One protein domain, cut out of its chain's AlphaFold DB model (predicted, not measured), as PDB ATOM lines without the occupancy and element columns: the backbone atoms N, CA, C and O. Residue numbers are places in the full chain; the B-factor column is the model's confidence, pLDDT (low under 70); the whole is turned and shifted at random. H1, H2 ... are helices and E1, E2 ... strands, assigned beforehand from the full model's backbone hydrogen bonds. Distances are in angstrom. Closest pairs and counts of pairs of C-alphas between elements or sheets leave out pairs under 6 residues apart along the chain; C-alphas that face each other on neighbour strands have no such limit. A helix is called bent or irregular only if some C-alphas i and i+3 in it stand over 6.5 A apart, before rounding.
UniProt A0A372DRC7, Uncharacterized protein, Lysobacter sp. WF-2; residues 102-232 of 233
ATOM      1  N   HIS A 102     596.202 382.486 399.489       88.25
ATOM      2  CA  HIS A 102     597.009 382.969 398.366       88.25
ATOM      3  C   HIS A 102     597.003 382.003 397.173       88.25
ATOM      4  O   HIS A 102     596.602 382.390 396.074       88.25
ATOM      5  N   ASP A 103     597.354 380.738 397.404       87.62
ATOM      6  CA  ASP A 103     597.459 379.732 396.341       87.62
ATOM      7  C   ASP A 103     596.104 379.415 395.701       87.62
ATOM      8  O   ASP A 103     595.992 379.287 394.481       87.62
ATOM      9  N   ALA A 104     595.051 379.340 396.517       86.25
ATOM     10  CA  ALA A 104     593.691 379.078 396.054       86.25
ATOM     11  C   ALA A 104     593.151 380.230 395.190       86.25
ATOM     12  O   ALA A 104     592.535 380.006 394.146       86.25
ATOM     13  N   LEU A 105     593.415 381.476 395.594       89.44
ATOM     14  CA  LEU A 105     593.066 382.668 394.822       89.44
ATOM     15  C   LEU A 105     593.868 382.744 393.521       89.44
ATOM     16  O   LEU A 105     593.289 383.020 392.471       89.44
ATOM     17  N   ALA A 106     595.170 382.445 393.558       89.94
ATOM     18  CA  ALA A 106     596.007 382.384 392.363       89.94
ATOM     19  C   ALA A 106     595.516 381.300 391.390       89.94
ATOM     20  O   ALA A 106     595.453 381.529 390.184       89.94
ATOM     21  N   ALA A 107     595.093 380.140 391.904       88.38
ATOM     22  CA  ALA A 107     594.496 379.085 391.095       88.38
ATOM     23  C   ALA A 107     593.168 379.511 390.459       88.38
ATOM     24  O   ALA A 107     592.961 379.264 389.272       88.38
ATOM     25  N   ALA A 108     592.296 380.185 391.213       88.88
ATOM     26  CA  ALA A 108     591.033 380.707 390.697       88.88
ATOM     27  C   ALA A 108     591.241 381.797 389.631       88.88
ATOM     28  O   ALA A 108     590.511 381.830 388.645       88.88
ATOM     29  N   ALA A 109     592.258 382.646 389.791       90.50
ATOM     30  CA  ALA A 109     592.586 383.721 388.857       90.50
ATOM     31  C   ALA A 109     592.989 383.234 387.455       90.50
ATOM     32  O   ALA A 109     592.825 383.976 386.487       90.50
ATOM     33  N   ARG A 110     593.501 381.998 387.338       88.06
ATOM     34  CA  ARG A 110     593.885 381.391 386.050       88.06
ATOM     35  C   ARG A 110     592.690 381.078 385.149       88.06
ATOM     36  O   ARG A 110     592.857 381.003 383.939       88.06
ATOM     37  N   ASP A 111     591.502 380.913 385.722       84.38
ATOM     38  CA  ASP A 111     590.270 380.608 384.988       84.38
ATOM     39  C   ASP A 111     589.545 381.903 384.584       84.38
ATOM     40  O   ASP A 111     588.428 382.205 385.022       84.38
ATOM     41  N   ALA A 112     590.251 382.742 383.823       76.50
ATOM     42  CA  ALA A 112     589.758 384.052 383.434       76.50
ATOM     43  C   ALA A 112     588.531 383.941 382.516       76.50
ATOM     44  O   ALA A 112     588.537 383.205 381.537       76.50
ATOM     45  N   GLY A 113     587.481 384.706 382.825       77.06
ATOM     46  CA  GLY A 113     586.219 384.683 382.082       77.06
ATOM     47  C   GLY A 113     585.175 383.713 382.643       77.06
ATOM     48  O   GLY A 113     584.048 383.708 382.159       77.06
ATOM     49  N   SER A 114     585.498 382.937 383.681       81.19
ATOM     50  CA  SER A 114     584.565 381.973 384.264       81.19
ATOM     51  C   SER A 114     583.413 382.621 385.042       81.19
ATOM     52  O   SER A 114     583.636 383.456 385.916       81.19
ATOM     53  N   ASP A 115     582.188 382.143 384.814       82.12
ATOM     54  CA  ASP A 115     580.988 382.465 385.611       82.12
ATOM     55  C   ASP A 115     580.661 381.423 386.683       82.12
ATOM     56  O   ASP A 115     579.594 381.421 387.303       82.12
ATOM     57  N   ARG A 116     581.584 380.488 386.909       81.44
ATOM     58  CA  ARG A 116     581.376 379.428 387.882       81.44
ATOM     59  C   ARG A 116     581.713 379.915 389.285       81.44
ATOM     60  O   ARG A 116     582.892 379.986 389.655       81.44
ATOM     61  N   ARG A 117     580.659 380.090 390.085       81.69
ATOM     62  CA  ARG A 117     580.752 380.309 391.528       81.69
ATOM     63  C   ARG A 117     581.554 379.192 392.194       81.69
ATOM     64  O   ARG A 117     581.210 378.012 392.085       81.69
ATOM     65  N   ARG A 118     582.629 379.558 392.888       79.38
ATOM     66  CA  ARG A 118     583.560 378.630 393.536       79.38
ATOM     67  C   ARG A 118     584.151 379.219 394.803       79.38
ATOM     68  O   ARG A 118     584.121 380.425 395.029       79.38
ATOM     69  N   ARG A 119     584.730 378.352 395.622       79.75
ATOM     70  CA  ARG A 119     585.552 378.772 396.751       79.75
ATOM     71  C   ARG A 119     587.012 378.882 396.317       79.75
ATOM     72  O   ARG A 119     587.448 378.129 395.454       79.75
ATOM     73  N   ALA A 120     587.707 379.849 396.898       82.31
ATOM     74  CA  ALA A 120     589.139 380.048 396.769       82.31
ATOM     75  C   ALA A 120     589.667 380.481 398.146       82.31
ATOM     76  O   ALA A 120     589.603 381.658 398.516       82.31
ATOM     77  N   GLY A 121     590.078 379.505 398.960       80.56
ATOM     78  CA  GLY A 121     590.417 379.740 400.367       80.56
ATOM     79  C   GLY A 121     589.220 380.310 401.138       80.56
ATOM     80  O   GLY A 121     588.145 379.725 401.129       80.56
ATOM     81  N   HIS A 122     589.346 381.451 401.813       78.75
ATOM     82  CA  HIS A 122     588.243 382.049 402.603       78.75
ATOM     83  C   HIS A 122     587.298 382.917 401.791       78.75
ATOM     84  O   HIS A 122     586.392 383.539 402.349       78.75
ATOM     85  N   PHE A 123     587.513 382.969 400.484       81.69
ATOM     86  CA  PHE A 123     586.717 383.766 399.585       81.69
ATOM     87  C   PHE A 123     585.809 382.869 398.775       81.69
ATOM     88  O   PHE A 123     586.152 381.760 398.367       81.69
ATOM     89  N   LEU A 124     584.621 383.393 398.542       81.56
ATOM     90  CA  LEU A 124     583.711 382.863 397.562       81.56
ATOM     91  C   LEU A 124     583.815 383.775 396.347       81.56
ATOM     92  O   LEU A 124     583.572 384.974 396.462       81.56
ATOM     93  N   VAL A 125     584.200 383.204 395.221       86.12
ATOM     94  CA  VAL A 125     584.339 383.889 393.943       86.12
ATOM     95  C   VAL A 125     583.117 383.526 393.118       86.12
ATOM     96  O   VAL A 125     582.933 382.354 392.803       86.12
ATOM     97  N   ASP A 126     582.266 384.499 392.812       85.94
ATOM     98  CA  ASP A 126     581.066 384.285 391.997       85.94
ATOM     99  C   ASP A 126     581.428 384.209 390.511       85.94
ATOM    100  O   ASP A 126     580.919 383.349 389.799       85.94
ATOM    101  N   SER A 127     582.354 385.058 390.064       88.00
ATOM    102  CA  SER A 127     582.867 385.050 388.697       88.00
ATOM    103  C   SER A 127     584.280 385.619 388.624       88.00
ATOM    104  O   SER A 127     584.751 386.318 389.527       88.00
ATOM    105  N   VAL A 128     584.967 385.317 387.528       90.56
ATOM    106  CA  VAL A 128     586.278 385.864 387.191       90.56
ATOM    107  C   VAL A 128     586.143 386.626 385.885       90.56
ATOM    108  O   VAL A 128     585.788 386.060 384.854       90.56
ATOM    109  N   ARG A 129     586.435 387.924 385.909       88.62
ATOM    110  CA  ARG A 129     586.420 388.784 384.719       88.62
ATOM    111  C   ARG A 129     587.804 389.356 384.469       88.62
ATOM    112  O   ARG A 129     588.616 389.422 385.381       88.62
ATOM    113  N   MET A 130     588.066 389.801 383.249       87.50
ATOM    114  CA  MET A 130     589.303 390.502 382.910       87.50
ATOM    115  C   MET A 130     588.947 391.796 382.168       87.50
ATOM    116  O   MET A 130     589.019 391.831 380.944       87.50
ATOM    117  N   PRO A 131     588.495 392.848 382.883       84.50
ATOM    118  CA  PRO A 131     588.119 394.114 382.250       84.50
ATOM    119  C   PRO A 131     589.299 394.810 381.560       84.50
ATOM    120  O   PRO A 131     589.091 395.561 380.616       84.50
ATOM    121  N   CYS A 132     590.518 394.559 382.045       87.81
ATOM    122  CA  CYS A 132     591.768 395.019 381.454       87.81
ATOM    123  C   CYS A 132     592.719 393.829 381.250       87.81
ATOM    124  O   CYS A 132     592.784 392.968 382.136       87.81
ATOM    125  N   PRO A 133     593.473 393.775 380.135       86.81
ATOM    126  CA  PRO A 133     594.363 392.658 379.827       86.81
ATOM    127  C   PRO A 133     595.346 392.332 380.958       86.81
ATOM    128  O   PRO A 133     595.935 393.220 381.574       86.81
ATOM    129  N   GLY A 134     595.525 391.038 381.235       87.12
ATOM    130  CA  GLY A 134     596.499 390.535 382.208       87.12
ATOM    131  C   GLY A 134     596.133 390.743 383.682       87.12
ATOM    132  O   GLY A 134     596.935 390.404 384.549       87.12
ATOM    133  N   GLN A 135     594.944 391.270 383.990       89.75
ATOM    134  CA  GLN A 135     594.497 391.512 385.364       89.75
ATOM    135  C   GLN A 135     593.172 390.784 385.619       89.75
ATOM    136  O   GLN A 135     592.107 391.334 385.330       89.75
ATOM    137  N   PRO A 136     593.199 389.543 386.137       91.00
ATOM    138  CA  PRO A 136     591.983 388.834 386.512       91.00
ATOM    139  C   PRO A 136     591.359 389.457 387.768       91.00
ATOM    140  O   PRO A 136     592.034 389.732 388.763       91.00
ATOM    141  N   TRP A 137     590.050 389.673 387.704       92.75
ATOM    142  CA  TRP A 137     589.203 390.217 388.758       92.75
ATOM    143  C   TRP A 137     588.281 389.119 389.269       92.75
ATOM    144  O   TRP A 137     587.388 388.664 388.554       92.75
ATOM    145  N   LEU A 138     588.489 388.709 390.513       93.06
ATOM    146  CA  LEU A 138     587.712 387.687 391.201       93.06
ATOM    147  C   LEU A 138     586.582 388.391 391.953       93.06
ATOM    148  O   LEU A 138     586.796 388.937 393.038       93.06
ATOM    149  N   TRP A 139     585.387 388.404 391.370       91.12
ATOM    150  CA  TRP A 139     584.208 389.026 391.965       91.12
ATOM    151  C   TRP A 139     583.727 388.219 393.165       91.12
ATOM    152  O   TRP A 139     583.508 387.011 393.071       91.12
ATOM    153  N   LEU A 140     583.596 388.880 394.314       88.00
ATOM    154  CA  LEU A 140     583.391 388.208 395.593       88.00
ATOM    155  C   LEU A 140     581.911 388.029 395.927       88.00
ATOM    156  O   LEU A 140     581.207 389.001 396.170       88.00
ATOM    157  N   GLY A 141     581.461 386.789 396.090       74.25
ATOM    158  CA  GLY A 141     580.090 386.471 396.475       74.25
ATOM    159  C   GLY A 141     579.744 386.677 397.953       74.25
ATOM    160  O   GLY A 141     580.585 386.915 398.828       74.25
ATOM    161  N   ARG A 142     578.450 386.543 398.274       66.88
ATOM    162  CA  ARG A 142     577.958 386.496 399.670       66.88
ATOM    163  C   ARG A 142     578.335 385.156 400.327       66.88
ATOM    164  O   ARG A 142     578.166 384.133 399.675       66.88
ATOM    165  N   PRO A 143     578.752 385.115 401.611       52.34
ATOM    166  CA  PRO A 143     578.672 386.183 402.617       52.34
ATOM    167  C   PRO A 143     579.944 387.018 402.819       52.34
ATOM    168  O   PRO A 143     579.890 388.040 403.502       52.34
ATOM    169  N   HIS A 144     581.071 386.627 402.226       51.50
ATOM    170  CA  HIS A 144     582.360 387.299 402.428       51.50
ATOM    171  C   HIS A 144     582.519 388.605 401.627       51.50
ATOM    172  O   HIS A 144     583.433 389.374 401.899       51.50
ATOM    173  N   GLY A 145     581.565 388.923 400.744       43.78
ATOM    174  CA  GLY A 145     581.371 390.247 400.146       43.78
ATOM    175  C   GLY A 145     580.559 391.245 400.995       43.78
ATOM    176  O   GLY A 145     579.906 392.120 400.426       43.78
ATOM    177  N   GLY A 146     580.495 391.097 402.328       36.56
ATOM    178  CA  GLY A 146     579.912 392.110 403.230       36.56
ATOM    179  C   GLY A 146     578.421 392.408 403.008       36.56
ATOM    180  O   GLY A 146     577.999 393.562 403.050       36.56
ATOM    181  N   GLY A 147     577.612 391.386 402.707       34.06
ATOM    182  CA  GLY A 147     576.182 391.572 402.415       34.06
ATOM    183  C   GLY A 147     575.892 392.247 401.066       34.06
ATOM    184  O   GLY A 147     574.759 392.649 400.824       34.06
ATOM    185  N   SER A 148     576.890 392.358 400.180       39.69
ATOM    186  CA  SER A 148     576.789 393.113 398.928       39.69
ATOM    187  C   SER A 148     577.671 392.617 397.791       39.69
ATOM    188  O   SER A 148     578.171 393.449 397.038       39.69
ATOM    189  N   GLY A 149     577.904 391.307 397.689       48.47
ATOM    190  CA  GLY A 149     578.909 390.690 396.799       48.47
ATOM    191  C   GLY A 149     578.936 391.134 395.321       48.47
ATOM    192  O   GLY A 149     579.872 390.858 394.596       48.47
ATOM    193  N   ILE A 150     577.970 391.925 394.880       62.59
ATOM    194  CA  ILE A 150     577.951 392.612 393.590       62.59
ATOM    195  C   ILE A 150     578.884 393.840 393.461       62.59
ATOM    196  O   ILE A 150     578.879 394.438 392.400       62.59
ATOM    197  N   ASN A 151     579.645 394.261 394.490       85.69
ATOM    198  CA  ASN A 151     580.472 395.494 394.431       85.69
ATOM    199  C   ASN A 151     581.927 395.360 394.928       85.69
ATOM    200  O   ASN A 151     582.582 396.370 395.199       85.69
ATOM    201  N   LEU A 152     582.423 394.136 395.118       91.06
ATOM    202  CA  LEU A 152     583.792 393.882 395.570       91.06
ATOM    203  C   LEU A 152     584.456 392.852 394.661       91.06
ATOM    204  O   LEU A 152     583.853 391.826 394.349       91.06
ATOM    205  N   ALA A 153     585.714 393.093 394.304       93.12
ATOM    206  CA  ALA A 153     586.528 392.130 393.569       93.12
ATOM    207  C   ALA A 153     587.960 392.097 394.106       93.12
ATOM    208  O   ALA A 153     588.495 393.126 394.514       93.12
ATOM    209  N   LEU A 154     588.590 390.924 394.095       94.12
ATOM    210  CA  LEU A 154     590.033 390.800 394.292       94.12
ATOM    211  C   LEU A 154     590.735 390.853 392.943       94.12
ATOM    212  O   LEU A 154     590.366 390.128 392.025       94.12
ATOM    213  N   VAL A 155     591.758 391.693 392.839       94.81
ATOM    214  CA  VAL A 155     592.539 391.870 391.614       94.81
ATOM    215  C   VAL A 155     593.996 391.571 391.907       94.81
ATOM    216  O   VAL A 155     594.566 392.127 392.846       94.81
ATOM    217  N   HIS A 156     594.603 390.704 391.106       91.88
ATOM    218  CA  HIS A 156     596.035 390.448 391.187       91.88
ATOM    219  C   HIS A 156     596.770 391.345 390.184       91.88
ATOM    220  O   HIS A 156     596.684 391.124 388.978       91.88
ATOM    221  N   ALA A 157     597.458 392.375 390.684       90.00
ATOM    222  CA  ALA A 157     598.157 393.379 389.864       90.00
ATOM    223  C   ALA A 157     599.602 393.647 390.332       90.00
ATOM    224  O   ALA A 157     600.268 394.568 389.853       90.00
ATOM    225  N   GLY A 158     600.110 392.853 391.281       89.31
ATOM    226  CA  GLY A 158     601.446 393.047 391.836       89.31
ATOM    227  C   GLY A 158     601.561 394.381 392.578       89.31
ATOM    228  O   GLY A 158     600.683 394.758 393.356       89.31
ATOM    229  N   THR A 159     602.657 395.102 392.352       87.50
ATOM    230  CA  THR A 159     602.967 396.361 393.052       87.50
ATOM    231  C   THR A 159     602.286 397.590 392.453       87.50
ATOM    232  O   THR A 159     602.289 398.650 393.080       87.50
ATOM    233  N   ARG A 160     601.699 397.478 391.257       90.12
ATOM    234  CA  ARG A 160     601.051 398.599 390.569       90.12
ATOM    235  C   ARG A 160     599.559 398.620 390.869       90.12
ATOM    236  O   ARG A 160     598.940 397.578 391.072       90.12
ATOM    237  N   ALA A 161     598.990 399.823 390.880       90.81
ATOM    238  CA  ALA A 161     597.550 399.993 390.999       90.81
ATOM    239  C   ALA A 161     596.844 399.252 389.847       90.81
ATOM    240  O   ALA A 161     597.282 399.387 388.697       90.81
ATOM    241  N   PRO A 162     595.765 398.502 390.124       94.88
ATOM    242  CA  PRO A 162     594.980 397.866 389.083       94.88
ATOM    243  C   PRO A 162     594.475 398.872 388.051       94.88
ATOM    244  O   PRO A 162     594.144 400.017 388.377       94.88
ATOM    245  N   ALA A 163     594.403 398.425 386.804       93.44
ATOM    246  CA  ALA A 163     593.850 399.199 385.710       93.44
ATOM    247  C   ALA A 163     592.344 398.949 385.580       93.44
ATOM    248  O   ALA A 163     591.843 397.864 385.881       93.44
ATOM    249  N   VAL A 164     591.633 399.967 385.111       92.56
ATOM    250  CA  VAL A 164     590.203 399.931 384.801       92.56
ATOM    251  C   VAL A 164     589.956 400.548 383.435       92.56
ATOM    252  O   VAL A 164     590.691 401.464 383.059       92.56
ATOM    253  N   PRO A 165     588.908 400.129 382.710       91.25
ATOM    254  CA  PRO A 165     588.452 400.876 381.545       91.25
ATOM    255  C   PRO A 165     588.225 402.351 381.911       91.25
ATOM    256  O   PRO A 165     587.640 402.637 382.960       91.25
ATOM    257  N   ALA A 166     588.694 403.285 381.080       90.00
ATOM    258  CA  ALA A 166     588.699 404.722 381.365       90.00
ATOM    259  C   ALA A 166     587.324 405.262 381.782       90.00
ATOM    260  O   ALA A 166     587.220 406.030 382.739       90.00
ATOM    261  N   GLN A 167     586.260 404.792 381.137       88.31
ATOM    262  CA  GLN A 167     584.881 405.162 381.449       88.31
ATOM    263  C   GLN A 167     584.423 404.699 382.843       88.31
ATOM    264  O   GLN A 167     583.505 405.272 383.420       88.31
ATOM    265  N   LEU A 168     585.073 403.685 383.417       90.75
ATOM    266  CA  LEU A 168     584.783 403.157 384.751       90.75
ATOM    267  C   LEU A 168     585.697 403.745 385.838       90.75
ATOM    268  O   LEU A 168     585.570 403.360 387.002       90.75
ATOM    269  N   ARG A 169     586.589 404.689 385.504       91.25
ATOM    270  CA  ARG A 169     587.584 405.247 386.438       91.25
ATOM    271  C   ARG A 169     586.970 405.769 387.734       91.25
ATOM    272  O   ARG A 169     587.506 405.522 388.809       91.25
ATOM    273  N   GLU A 170     585.839 406.459 387.653       91.56
ATOM    274  CA  GLU A 170     585.169 407.025 388.832       91.56
ATOM    275  C   GLU A 170     584.322 406.012 389.611       91.56
ATOM    276  O   GLU A 170     583.892 406.287 390.741       91.56
ATOM    277  N   ALA A 171     584.047 404.858 389.002       92.69
ATOM    278  CA  ALA A 171     583.239 403.799 389.579       92.69
ATOM    279  C   ALA A 171     584.052 402.868 390.485       92.69
ATOM    280  O   ALA A 171     583.445 402.170 391.294       92.69
ATOM    281  N   PHE A 172     585.385 402.871 390.385       95.00
ATOM    282  CA  PHE A 172     586.250 401.971 391.139       95.00
ATOM    283  C   PHE A 172     587.331 402.695 391.934       95.00
ATOM    284  O   PHE A 172     587.941 403.660 391.481       95.00
ATOM    285  N   ALA A 173     587.612 402.159 393.115       96.31
ATOM    286  CA  ALA A 173     588.803 402.481 393.885       96.31
ATOM    287  C   ALA A 173     589.433 401.194 394.425       96.31
ATOM    288  O   ALA A 173     588.747 400.184 394.581       96.31
ATOM    289  N   PHE A 174     590.727 401.229 394.722       96.88
ATOM    290  CA  PHE A 174     591.524 400.042 395.014       96.88
ATOM    291  C   PHE A 174     592.317 400.215 396.294       96.88
ATOM    292  O   PHE A 174     592.984 401.224 396.488       96.88
ATOM    293  N   TRP A 175     592.288 399.213 397.163       95.75
ATOM    294  CA  TRP A 175     593.117 399.175 398.363       95.75
ATOM    295  C   TRP A 175     594.175 398.072 398.233       95.75
ATOM    296  O   TRP A 175     593.796 396.928 397.955       95.75
ATOM    297  N   PRO A 176     595.471 398.373 398.446       95.06
ATOM    298  CA  PRO A 176     596.524 397.366 398.427       95.06
ATOM    299  C   PRO A 176     596.377 396.464 399.650       95.06
ATOM    300  O   PRO A 176     596.534 396.904 400.794       95.06
ATOM    301  N   ALA A 177     596.063 395.196 399.410       89.81
ATOM    302  CA  ALA A 177     595.694 394.274 400.467       89.81
ATOM    303  C   ALA A 177     596.894 393.432 400.919       89.81
ATOM    304  O   ALA A 177     597.413 393.660 402.008       89.81
ATOM    305  N   HIS A 178     597.372 392.484 400.109       89.38
ATOM    306  CA  HIS A 178     598.496 391.614 400.484       89.38
ATOM    307  C   HIS A 178     599.151 390.959 399.263       89.38
ATOM    308  O   HIS A 178     598.437 390.499 398.384       89.38
ATOM    309  N   ALA A 179     600.488 390.877 399.227       87.75
ATOM    310  CA  ALA A 179     601.252 390.103 398.232       87.75
ATOM    311  C   ALA A 179     600.765 390.273 396.776       87.75
ATOM    312  O   ALA A 179     600.462 389.303 396.090       87.75
ATOM    313  N   GLY A 180     600.621 391.521 396.323       90.50
ATOM    314  CA  GLY A 180     600.177 391.831 394.958       90.50
ATOM    315  C   GLY A 180     598.665 391.764 394.717       90.50
ATOM    316  O   GLY A 180     598.207 392.109 393.624       90.50
ATOM    317  N   TRP A 181     597.883 391.373 395.728       94.25
ATOM    318  CA  TRP A 181     596.427 391.434 395.714       94.25
ATOM    319  C   TRP A 181     595.909 392.795 396.152       94.25
ATOM    320  O   TRP A 181     596.308 393.353 397.180       94.25
ATOM    321  N   TRP A 182     594.934 393.276 395.396       95.81
ATOM    322  CA  TRP A 182     594.204 394.508 395.625       95.81
ATOM    323  C   TRP A 182     592.730 394.191 395.823       95.81
ATOM    324  O   TRP A 182     592.175 393.339 395.131       95.81
ATOM    325  N   LEU A 183     592.085 394.893 396.750       94.44
ATOM    326  CA  LEU A 183     590.632 394.859 396.871       94.44
ATOM    327  C   LEU A 183     590.050 396.043 396.099       94.44
ATOM    328  O   LEU A 183     590.337 397.197 396.423       94.44
ATOM    329  N   ALA A 184     589.247 395.743 395.087       94.94
ATOM    330  CA  ALA A 184     588.484 396.703 394.313       94.94
ATOM    331  C   ALA A 184     587.130 396.960 394.982       94.94
ATOM    332  O   ALA A 184     586.434 396.022 395.378       94.94
ATOM    333  N   TYR A 185     586.749 398.231 395.067       94.38
ATOM    334  CA  TYR A 185     585.462 398.687 395.580       94.38
ATOM    335  C   TYR A 185     584.711 399.397 394.472       94.38
ATOM    336  O   TYR A 185     585.232 400.344 393.884       94.38
ATOM    337  N   GLN A 186     583.479 398.969 394.231       93.12
ATOM    338  CA  GLN A 186     582.623 399.527 393.196       93.12
ATOM    339  C   GLN A 186     581.578 400.477 393.784       93.12
ATOM    340  O   GLN A 186     580.857 400.154 394.731       93.12
ATOM    341  N   HIS A 187     581.447 401.648 393.172       94.06
ATOM    342  CA  HIS A 187     580.368 402.589 393.426       94.06
ATOM    343  C   HIS A 187     579.216 402.337 392.440       94.06
ATOM    344  O   HIS A 187     579.191 402.895 391.341       94.06
ATOM    345  N   ALA A 188     578.243 401.522 392.853       89.19
ATOM    346  CA  ALA A 188     577.174 400.987 392.000       89.19
ATOM    347  C   ALA A 188     576.463 402.026 391.102       89.19
ATOM    348  O   ALA A 188     576.290 401.795 389.911       89.19
ATOM    349  N   ASP A 189     576.114 403.201 391.636       90.88
ATOM    350  CA  ASP A 189     575.465 404.278 390.869       90.88
ATOM    351  C   ASP A 189     576.335 404.838 389.725       90.88
ATOM    352  O   ASP A 189     575.868 405.051 388.608       90.88
ATOM    353  N   ARG A 190     577.629 405.050 389.992       92.56
ATOM    354  CA  ARG A 190     578.572 405.584 388.998       92.56
ATOM    355  C   ARG A 190     578.849 404.542 387.932       92.56
ATOM    356  O   ARG A 190     578.891 404.882 386.759       92.56
ATOM    357  N   TYR A 191     578.975 403.285 388.354       90.19
ATOM    358  CA  TYR A 191     579.097 402.158 387.444       90.19
ATOM    359  C   TYR A 191     577.897 402.082 386.499       90.19
ATOM    360  O   TYR A 191     578.086 402.111 385.291       90.19
ATOM    361  N   SER A 192     576.676 402.083 387.045       88.75
ATOM    362  CA  SER A 192     575.432 402.034 386.271       88.75
ATOM    363  C   SER A 192     575.345 403.166 385.238       88.75
ATOM    364  O   SER A 192     575.080 402.899 384.066       88.75
ATOM    365  N   ARG A 193     575.651 404.413 385.633       88.69
ATOM    366  CA  ARG A 193     575.706 405.554 384.700       88.69
ATOM    367  C   ARG A 193     576.760 405.378 383.610       88.69
ATOM    368  O   ARG A 193     576.458 405.594 382.442       88.69
ATOM    369  N   ALA A 194     577.975 404.984 383.985       87.50
ATOM    370  CA  ALA A 194     579.070 404.804 383.039       87.50
ATOM    371  C   ALA A 194     578.772 403.698 382.016       87.50
ATOM    372  O   ALA A 194     579.089 403.850 380.840       87.50
ATOM    373  N   THR A 195     578.119 402.611 382.437       83.56
ATOM    374  CA  THR A 195     577.704 401.529 381.534       83.56
ATOM    375  C   THR A 195     576.498 401.893 380.672       83.56
ATOM    376  O   THR A 195     576.399 401.411 379.554       83.56
ATOM    377  N   ALA A 196     575.593 402.750 381.156       83.50
ATOM    378  CA  ALA A 196     574.454 403.221 380.366       83.50
ATOM    379  C   ALA A 196     574.869 404.226 379.275       83.50
ATOM    380  O   ALA A 196     574.251 404.275 378.217       83.50
ATOM    381  N   ALA A 197     575.918 405.016 379.524       72.19
ATOM    382  CA  ALA A 197     576.413 406.030 378.594       72.19
ATOM    383  C   ALA A 197     577.291 405.472 377.452       72.19
ATOM    384  O   ALA A 197     577.554 406.192 376.492       72.19
ATOM    385  N   ALA A 198     577.756 404.219 377.539       64.38
ATOM    386  CA  ALA A 198     578.693 403.626 376.583       64.38
ATOM    387  C   ALA A 198     578.117 402.338 375.952       64.38
ATOM    388  O   ALA A 198     578.248 401.265 376.539       64.38
ATOM    389  N   PRO A 199     577.493 402.408 374.757       54.22
ATOM    390  CA  PRO A 199     576.825 401.260 374.136       54.22
ATOM    391  C   PRO A 199     577.745 400.278 373.378       54.22
ATOM    392  O   PRO A 199     577.242 399.336 372.775       54.22
ATOM    393  N   ALA A 200     579.074 400.432 373.404       55.25
ATOM    394  CA  ALA A 200     580.000 399.504 372.742       55.25
ATOM    395  C   ALA A 200     581.225 399.208 373.618       55.25
ATOM    396  O   ALA A 200     581.701 400.077 374.352       55.25
ATOM    397  N   ALA A 201     581.713 397.964 373.556       53.62
ATOM    398  CA  ALA A 201     582.874 397.508 374.313       53.62
ATOM    399  C   ALA A 201     584.072 398.457 374.100       53.62
ATOM    400  O   ALA A 201     584.358 398.818 372.957       53.62
ATOM    401  N   PRO A 202     584.768 398.884 375.169       54.38
ATOM    402  CA  PRO A 202     585.935 399.743 375.021       54.38
ATOM    403  C   PRO A 202     587.017 399.023 374.210       54.38
ATOM    404  O   PRO A 202     587.239 397.824 374.390       54.38
ATOM    405  N   ALA A 203     587.724 399.765 373.356       55.81
ATOM    406  CA  ALA A 203     588.979 399.296 372.784       55.81
ATOM    407  C   ALA A 203     589.936 398.895 373.923       55.81
ATOM    408  O   ALA A 203     590.007 399.580 374.948       55.81
ATOM    409  N   ALA A 204     590.667 397.790 373.751       53.50
ATOM    410  CA  ALA A 204     591.574 397.230 374.761       53.50
ATOM    411  C   ALA A 204     592.657 398.224 375.251       53.50
ATOM    412  O   ALA A 204     593.188 398.051 376.348       53.50
ATOM    413  N   ASP A 205     592.908 399.297 374.494       56.72
ATOM    414  CA  ASP A 205     593.880 400.356 374.799       56.72
ATOM    415  C   ASP A 205     593.358 401.451 375.755       56.72
ATOM    416  O   ASP A 205     594.094 402.361 376.126       56.72
ATOM    417  N   ALA A 206     592.102 401.376 376.209       82.56
ATOM    418  CA  ALA A 206     591.482 402.396 377.065       82.56
ATOM    419  C   ALA A 206     591.619 402.129 378.579       82.56
ATOM    420  O   ALA A 206     590.867 402.689 379.381       82.56
ATOM    421  N   CYS A 207     592.529 401.251 379.003       90.38
ATOM    422  CA  CYS A 207     592.720 400.936 380.418       90.38
ATOM    423  C   CYS A 207     593.636 401.955 381.109       90.38
ATOM    424  O   CYS A 207     594.789 402.141 380.729       90.38
ATOM    425  N   VAL A 208     593.135 402.585 382.173       92.62
ATOM    426  CA  VAL A 208     593.854 403.588 382.969       92.62
ATOM    427  C   VAL A 208     594.041 403.112 384.411       92.62
ATOM    428  O   VAL A 208     593.209 402.351 384.912       92.62
ATOM    429  N   PRO A 209     595.092 403.560 385.124       93.00
ATOM    430  CA  PRO A 209     595.250 403.253 386.541       93.00
ATOM    431  C   PRO A 209     594.052 403.736 387.371       93.00
ATOM    432  O   PRO A 209     593.599 404.879 387.245       93.00
ATOM    433  N   GLY A 210     593.548 402.861 388.239       91.88
ATOM    434  CA  GLY A 210     592.468 403.172 389.166       91.88
ATOM    435  C   GLY A 210     592.901 404.045 390.347       91.88
ATOM    436  O   GLY A 210     594.085 404.176 390.660       91.88
ATOM    437  N   ALA A 211     591.924 404.628 391.047       95.56
ATOM    438  CA  ALA A 211     592.185 405.406 392.257       95.56
ATOM    439  C   ALA A 211     592.660 404.505 393.410       95.56
ATOM    440  O   ALA A 211     592.009 403.508 393.728       95.56
ATOM    441  N   VAL A 212     593.760 404.872 394.071       96.88
ATOM    442  CA  VAL A 212     594.336 404.107 395.188       96.88
ATOM    443  C   VAL A 212     593.862 404.656 396.533       96.88
ATOM    444  O   VAL A 212     593.879 405.856 396.788       96.88
ATOM    445  N   LEU A 213     593.464 403.749 397.419       95.94
ATOM    446  CA  LEU A 213     593.015 404.012 398.776       95.94
ATOM    447  C   LEU A 213     594.095 403.630 399.783       95.94
ATOM    448  O   LEU A 213     594.733 402.586 399.675       95.94
ATOM    449  N   THR A 214     594.208 404.422 400.846       92.88
ATOM    450  CA  THR A 214     595.119 404.142 401.965       92.88
ATOM    451  C   THR A 214     594.538 403.166 402.989       92.88
ATOM    452  O   THR A 214     595.291 402.484 403.678       92.88
ATOM    453  N   ARG A 215     593.204 403.084 403.109       92.62
ATOM    454  CA  ARG A 215     592.509 402.280 404.132       92.62
ATOM    455  C   ARG A 215     591.298 401.548 403.556       92.62
ATOM    456  O   ARG A 215     590.541 402.128 402.775       92.62
ATOM    457  N   HIS A 216     591.052 400.326 404.025       90.50
ATOM    458  CA  HIS A 216     589.902 399.487 403.656       90.50
ATOM    459  C   HIS A 216     588.571 400.188 403.944       90.50
ATOM    460  O   HIS A 216     587.659 400.194 403.116       90.50
ATOM    461  N   ARG A 217     588.480 400.868 405.095       90.38
ATOM    462  CA  ARG A 217     587.265 401.584 405.516       90.38
ATOM    463  C   ARG A 217     586.811 402.662 404.522       90.38
ATOM    464  O   ARG A 217     585.616 402.914 404.414       90.38
ATOM    465  N   HIS A 218     587.738 403.289 403.788       94.75
ATOM    466  CA  HIS A 218     587.388 404.294 402.775       94.75
ATOM    467  C   HIS A 218     586.712 403.638 401.565       94.75
ATOM    468  O   HIS A 218     585.760 404.187 401.017       94.75
ATOM    469  N   GLY A 219     587.136 402.425 401.204       91.94
ATOM    470  CA  GLY A 219     586.484 401.632 400.168       91.94
ATOM    471  C   GLY A 219     585.082 401.183 400.581       91.94
ATOM    472  O   GLY A 219     584.138 401.303 399.803       91.94
ATOM    473  N   LEU A 220     584.895 400.759 401.835       90.19
ATOM    474  CA  LEU A 220     583.557 400.446 402.359       90.19
ATOM    475  C   LEU A 220     582.622 401.666 402.325       90.19
ATOM    476  O   LEU A 220     581.455 401.542 401.947       90.19
ATOM    477  N   ALA A 221     583.135 402.852 402.667       91.94
ATOM    478  CA  ALA A 221     582.379 404.098 402.584       91.94
ATOM    479  C   ALA A 221     581.972 404.436 401.137       91.94
ATOM    480  O   ALA A 221     580.837 404.861 400.911       91.94
ATOM    481  N   LEU A 222     582.853 404.186 400.159       93.06
ATOM    482  CA  LEU A 222     582.556 404.343 398.731       93.06
ATOM    483  C   LEU A 222     581.386 403.446 398.297       93.06
ATOM    484  O   LEU A 222     580.434 403.926 397.679       93.06
ATOM    485  N   VAL A 223     581.412 402.160 398.666       90.75
ATOM    486  CA  VAL A 223     580.324 401.218 398.349       90.75
ATOM    487  C   VAL A 223     579.007 401.670 398.995       90.75
ATOM    488  O   VAL A 223     577.954 401.647 398.355       90.75
ATOM    489  N   ALA A 224     579.048 402.108 400.257       90.50
ATOM    490  CA  ALA A 224     577.867 402.589 400.972       90.50
ATOM    491  C   ALA A 224     577.271 403.860 400.338       90.50
ATOM    492  O   ALA A 224     576.049 403.995 400.249       90.50
ATOM    493  N   ALA A 225     578.114 404.784 399.867       91.38
ATOM    494  CA  ALA A 225     577.674 405.960 399.120       91.38
ATOM    495  C   ALA A 225     576.936 405.567 397.830       91.38
ATOM    496  O   ALA A 225     575.835 406.064 397.589       91.38
ATOM    497  N   GLY A 226     577.465 404.599 397.074       87.44
ATOM    498  CA  GLY A 226     576.839 404.118 395.841       87.44
ATOM    499  C   GLY A 226     575.455 403.510 396.040       87.44
ATOM    500  O   GLY A 226     574.553 403.787 395.255       87.44
ATOM    501  N   ARG A 227     575.247 402.746 397.120       87.56
ATOM    502  CA  ARG A 227     573.920 402.191 397.436       87.56
ATOM    503  C   ARG A 227     572.910 403.264 397.821       87.56
ATOM    504  O   ARG A 227     571.764 403.197 397.394       87.56
ATOM    505  N   ARG A 228     573.334 404.264 398.602       88.25
ATOM    506  CA  ARG A 228     572.464 405.386 398.990       88.25
ATOM    507  C   ARG A 228     572.040 406.224 397.787       88.25
ATOM    508  O   ARG A 228     570.907 406.680 397.760       88.25
ATOM    509  N   ALA A 229     572.932 406.421 396.818       87.69
ATOM    510  CA  ALA A 229     572.611 407.145 395.592       87.69
ATOM    511  C   ALA A 229     571.568 406.403 394.738       87.69
ATOM    512  O   ALA A 229     570.633 407.033 394.257       87.69
ATOM    513  N   LEU A 230     571.688 405.076 394.608       84.38
ATOM    514  CA  LEU A 230     570.706 404.257 393.886       84.38
ATOM    515  C   LEU A 230     569.329 404.254 394.553       84.38
ATOM    516  O   LEU A 230     568.331 404.351 393.861       84.38
ATOM    517  N   ALA A 231     569.271 404.185 395.885       85.12
ATOM    518  CA  ALA A 231     568.005 404.149 396.621       85.12
ATOM    519  C   ALA A 231     567.197 405.464 396.574       85.12
ATOM    520  O   ALA A 231     566.080 405.502 397.073       85.12
ATOM    521  N   ARG A 232     567.778 406.551 396.051       87.19
ATOM    522  CA  ARG A 232     567.124 407.865 395.912       87.19
ATOM    523  C   ARG A 232     566.568 408.121 394.507       87.19
ATOM    524  O   ARG A 232     566.062 409.214 394.273       87.19
TER     525      ARG A 232
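What this domain is: This is residues 102 to 232 of the 233 residues of an uncharacterized protein of Lysobacter sp. WF-2 (UniProt A0A372DRC7). A strongly twisted wall of six antiparallel strands has two helices over one face, H1 over the E1 to E3 part and the long H4 over the E7 and E6 part. A small two-strand ribbon, E5 and E8, comes near the end of E2 at Cys 132, with H2 beside E8 and H3 packed on H2 and H4. The printed part has 131 residues, with four named helices and eight named strands in the order H1 E1 E2 E3 E4 E5 H2 E6 E7 H3 E8 H4. The large sheet runs E1 E2 E3 E4 E7 E6, and the class is mixed, helices and strands. The whole is compact, with a radius of gyration of the C-alphas of 13.9 A and a rounded outline of 39 by 33 by 29 A.

Where its parts are: H1, residues 102 to 109, begins at C-alpha 102 (597.009, 382.969, 398.366). E1, residues 118 to 120, precedes E2, residues 123 to 132, 21.9 A long, which bends by 76 degrees at residue 126. E3 is residues 135 to 140, E4 152 to 156 and E5 163 to 165. H2, residues 166 to 171, is irregular, with C-alphas 167 and 170 7.6 A apart. E6, residues 172 to 178, is 18.6 A long and E7, residues 181 to 186, 16.2 A. H3 is residues 188 to 196, E8 207 to 209, and H4, residues 216 to 230, is 22.1 A long and ends at C-alpha 230 (570.706, 404.257, 393.886).

How they stand to each other: E1 E2 E3 E4 form a meander, each strand the antiparallel neighbour of the one before: N 118 and O 125 are 2.8 A apart, N 137 and O 129 2.7 A, N 138 and O 154 2.8 A. E4 pairs with E7, N 182 to O 155 at 2.8 A, and the hairpin E6 and E7 has N 185 and O 173 at 2.8 A. H1 and H4 are on the same face, two layers: H1 across the strands at a height over the sheet of 6.8 A, H4 along them at 8.6 A. The closest C-alphas of H4 and E7, Tyr 185 and Gly 219, are 5.5 A apart. E5 and E8 are antiparallel, N 208 to O 164 at 2.8 A. H2 and H3 touch, Ala 171 to Tyr 191 at 4.9 A between closest C-alphas, opposite ways at a shallow tilt of 25 degrees. H3 and H4 touch, Ala 188 to Gly 226 at 5.0 A between closest C-alphas, at a steep tilt of 61 degrees. Every O i to N i+4 pair is within hydrogen-bond range in H1, H3 and H4; H2 has 0 of 2, but 2 of 3 O i to N i+3 pairs.

The domain as a whole: The C-alphas farthest apart, of Asp 103 and Arg 232, are 41.4 A apart. The printed part has no cut, and E3 to E4 is the long link. Residues 142 to 150 and 198 to 205 have pLDDT under 70.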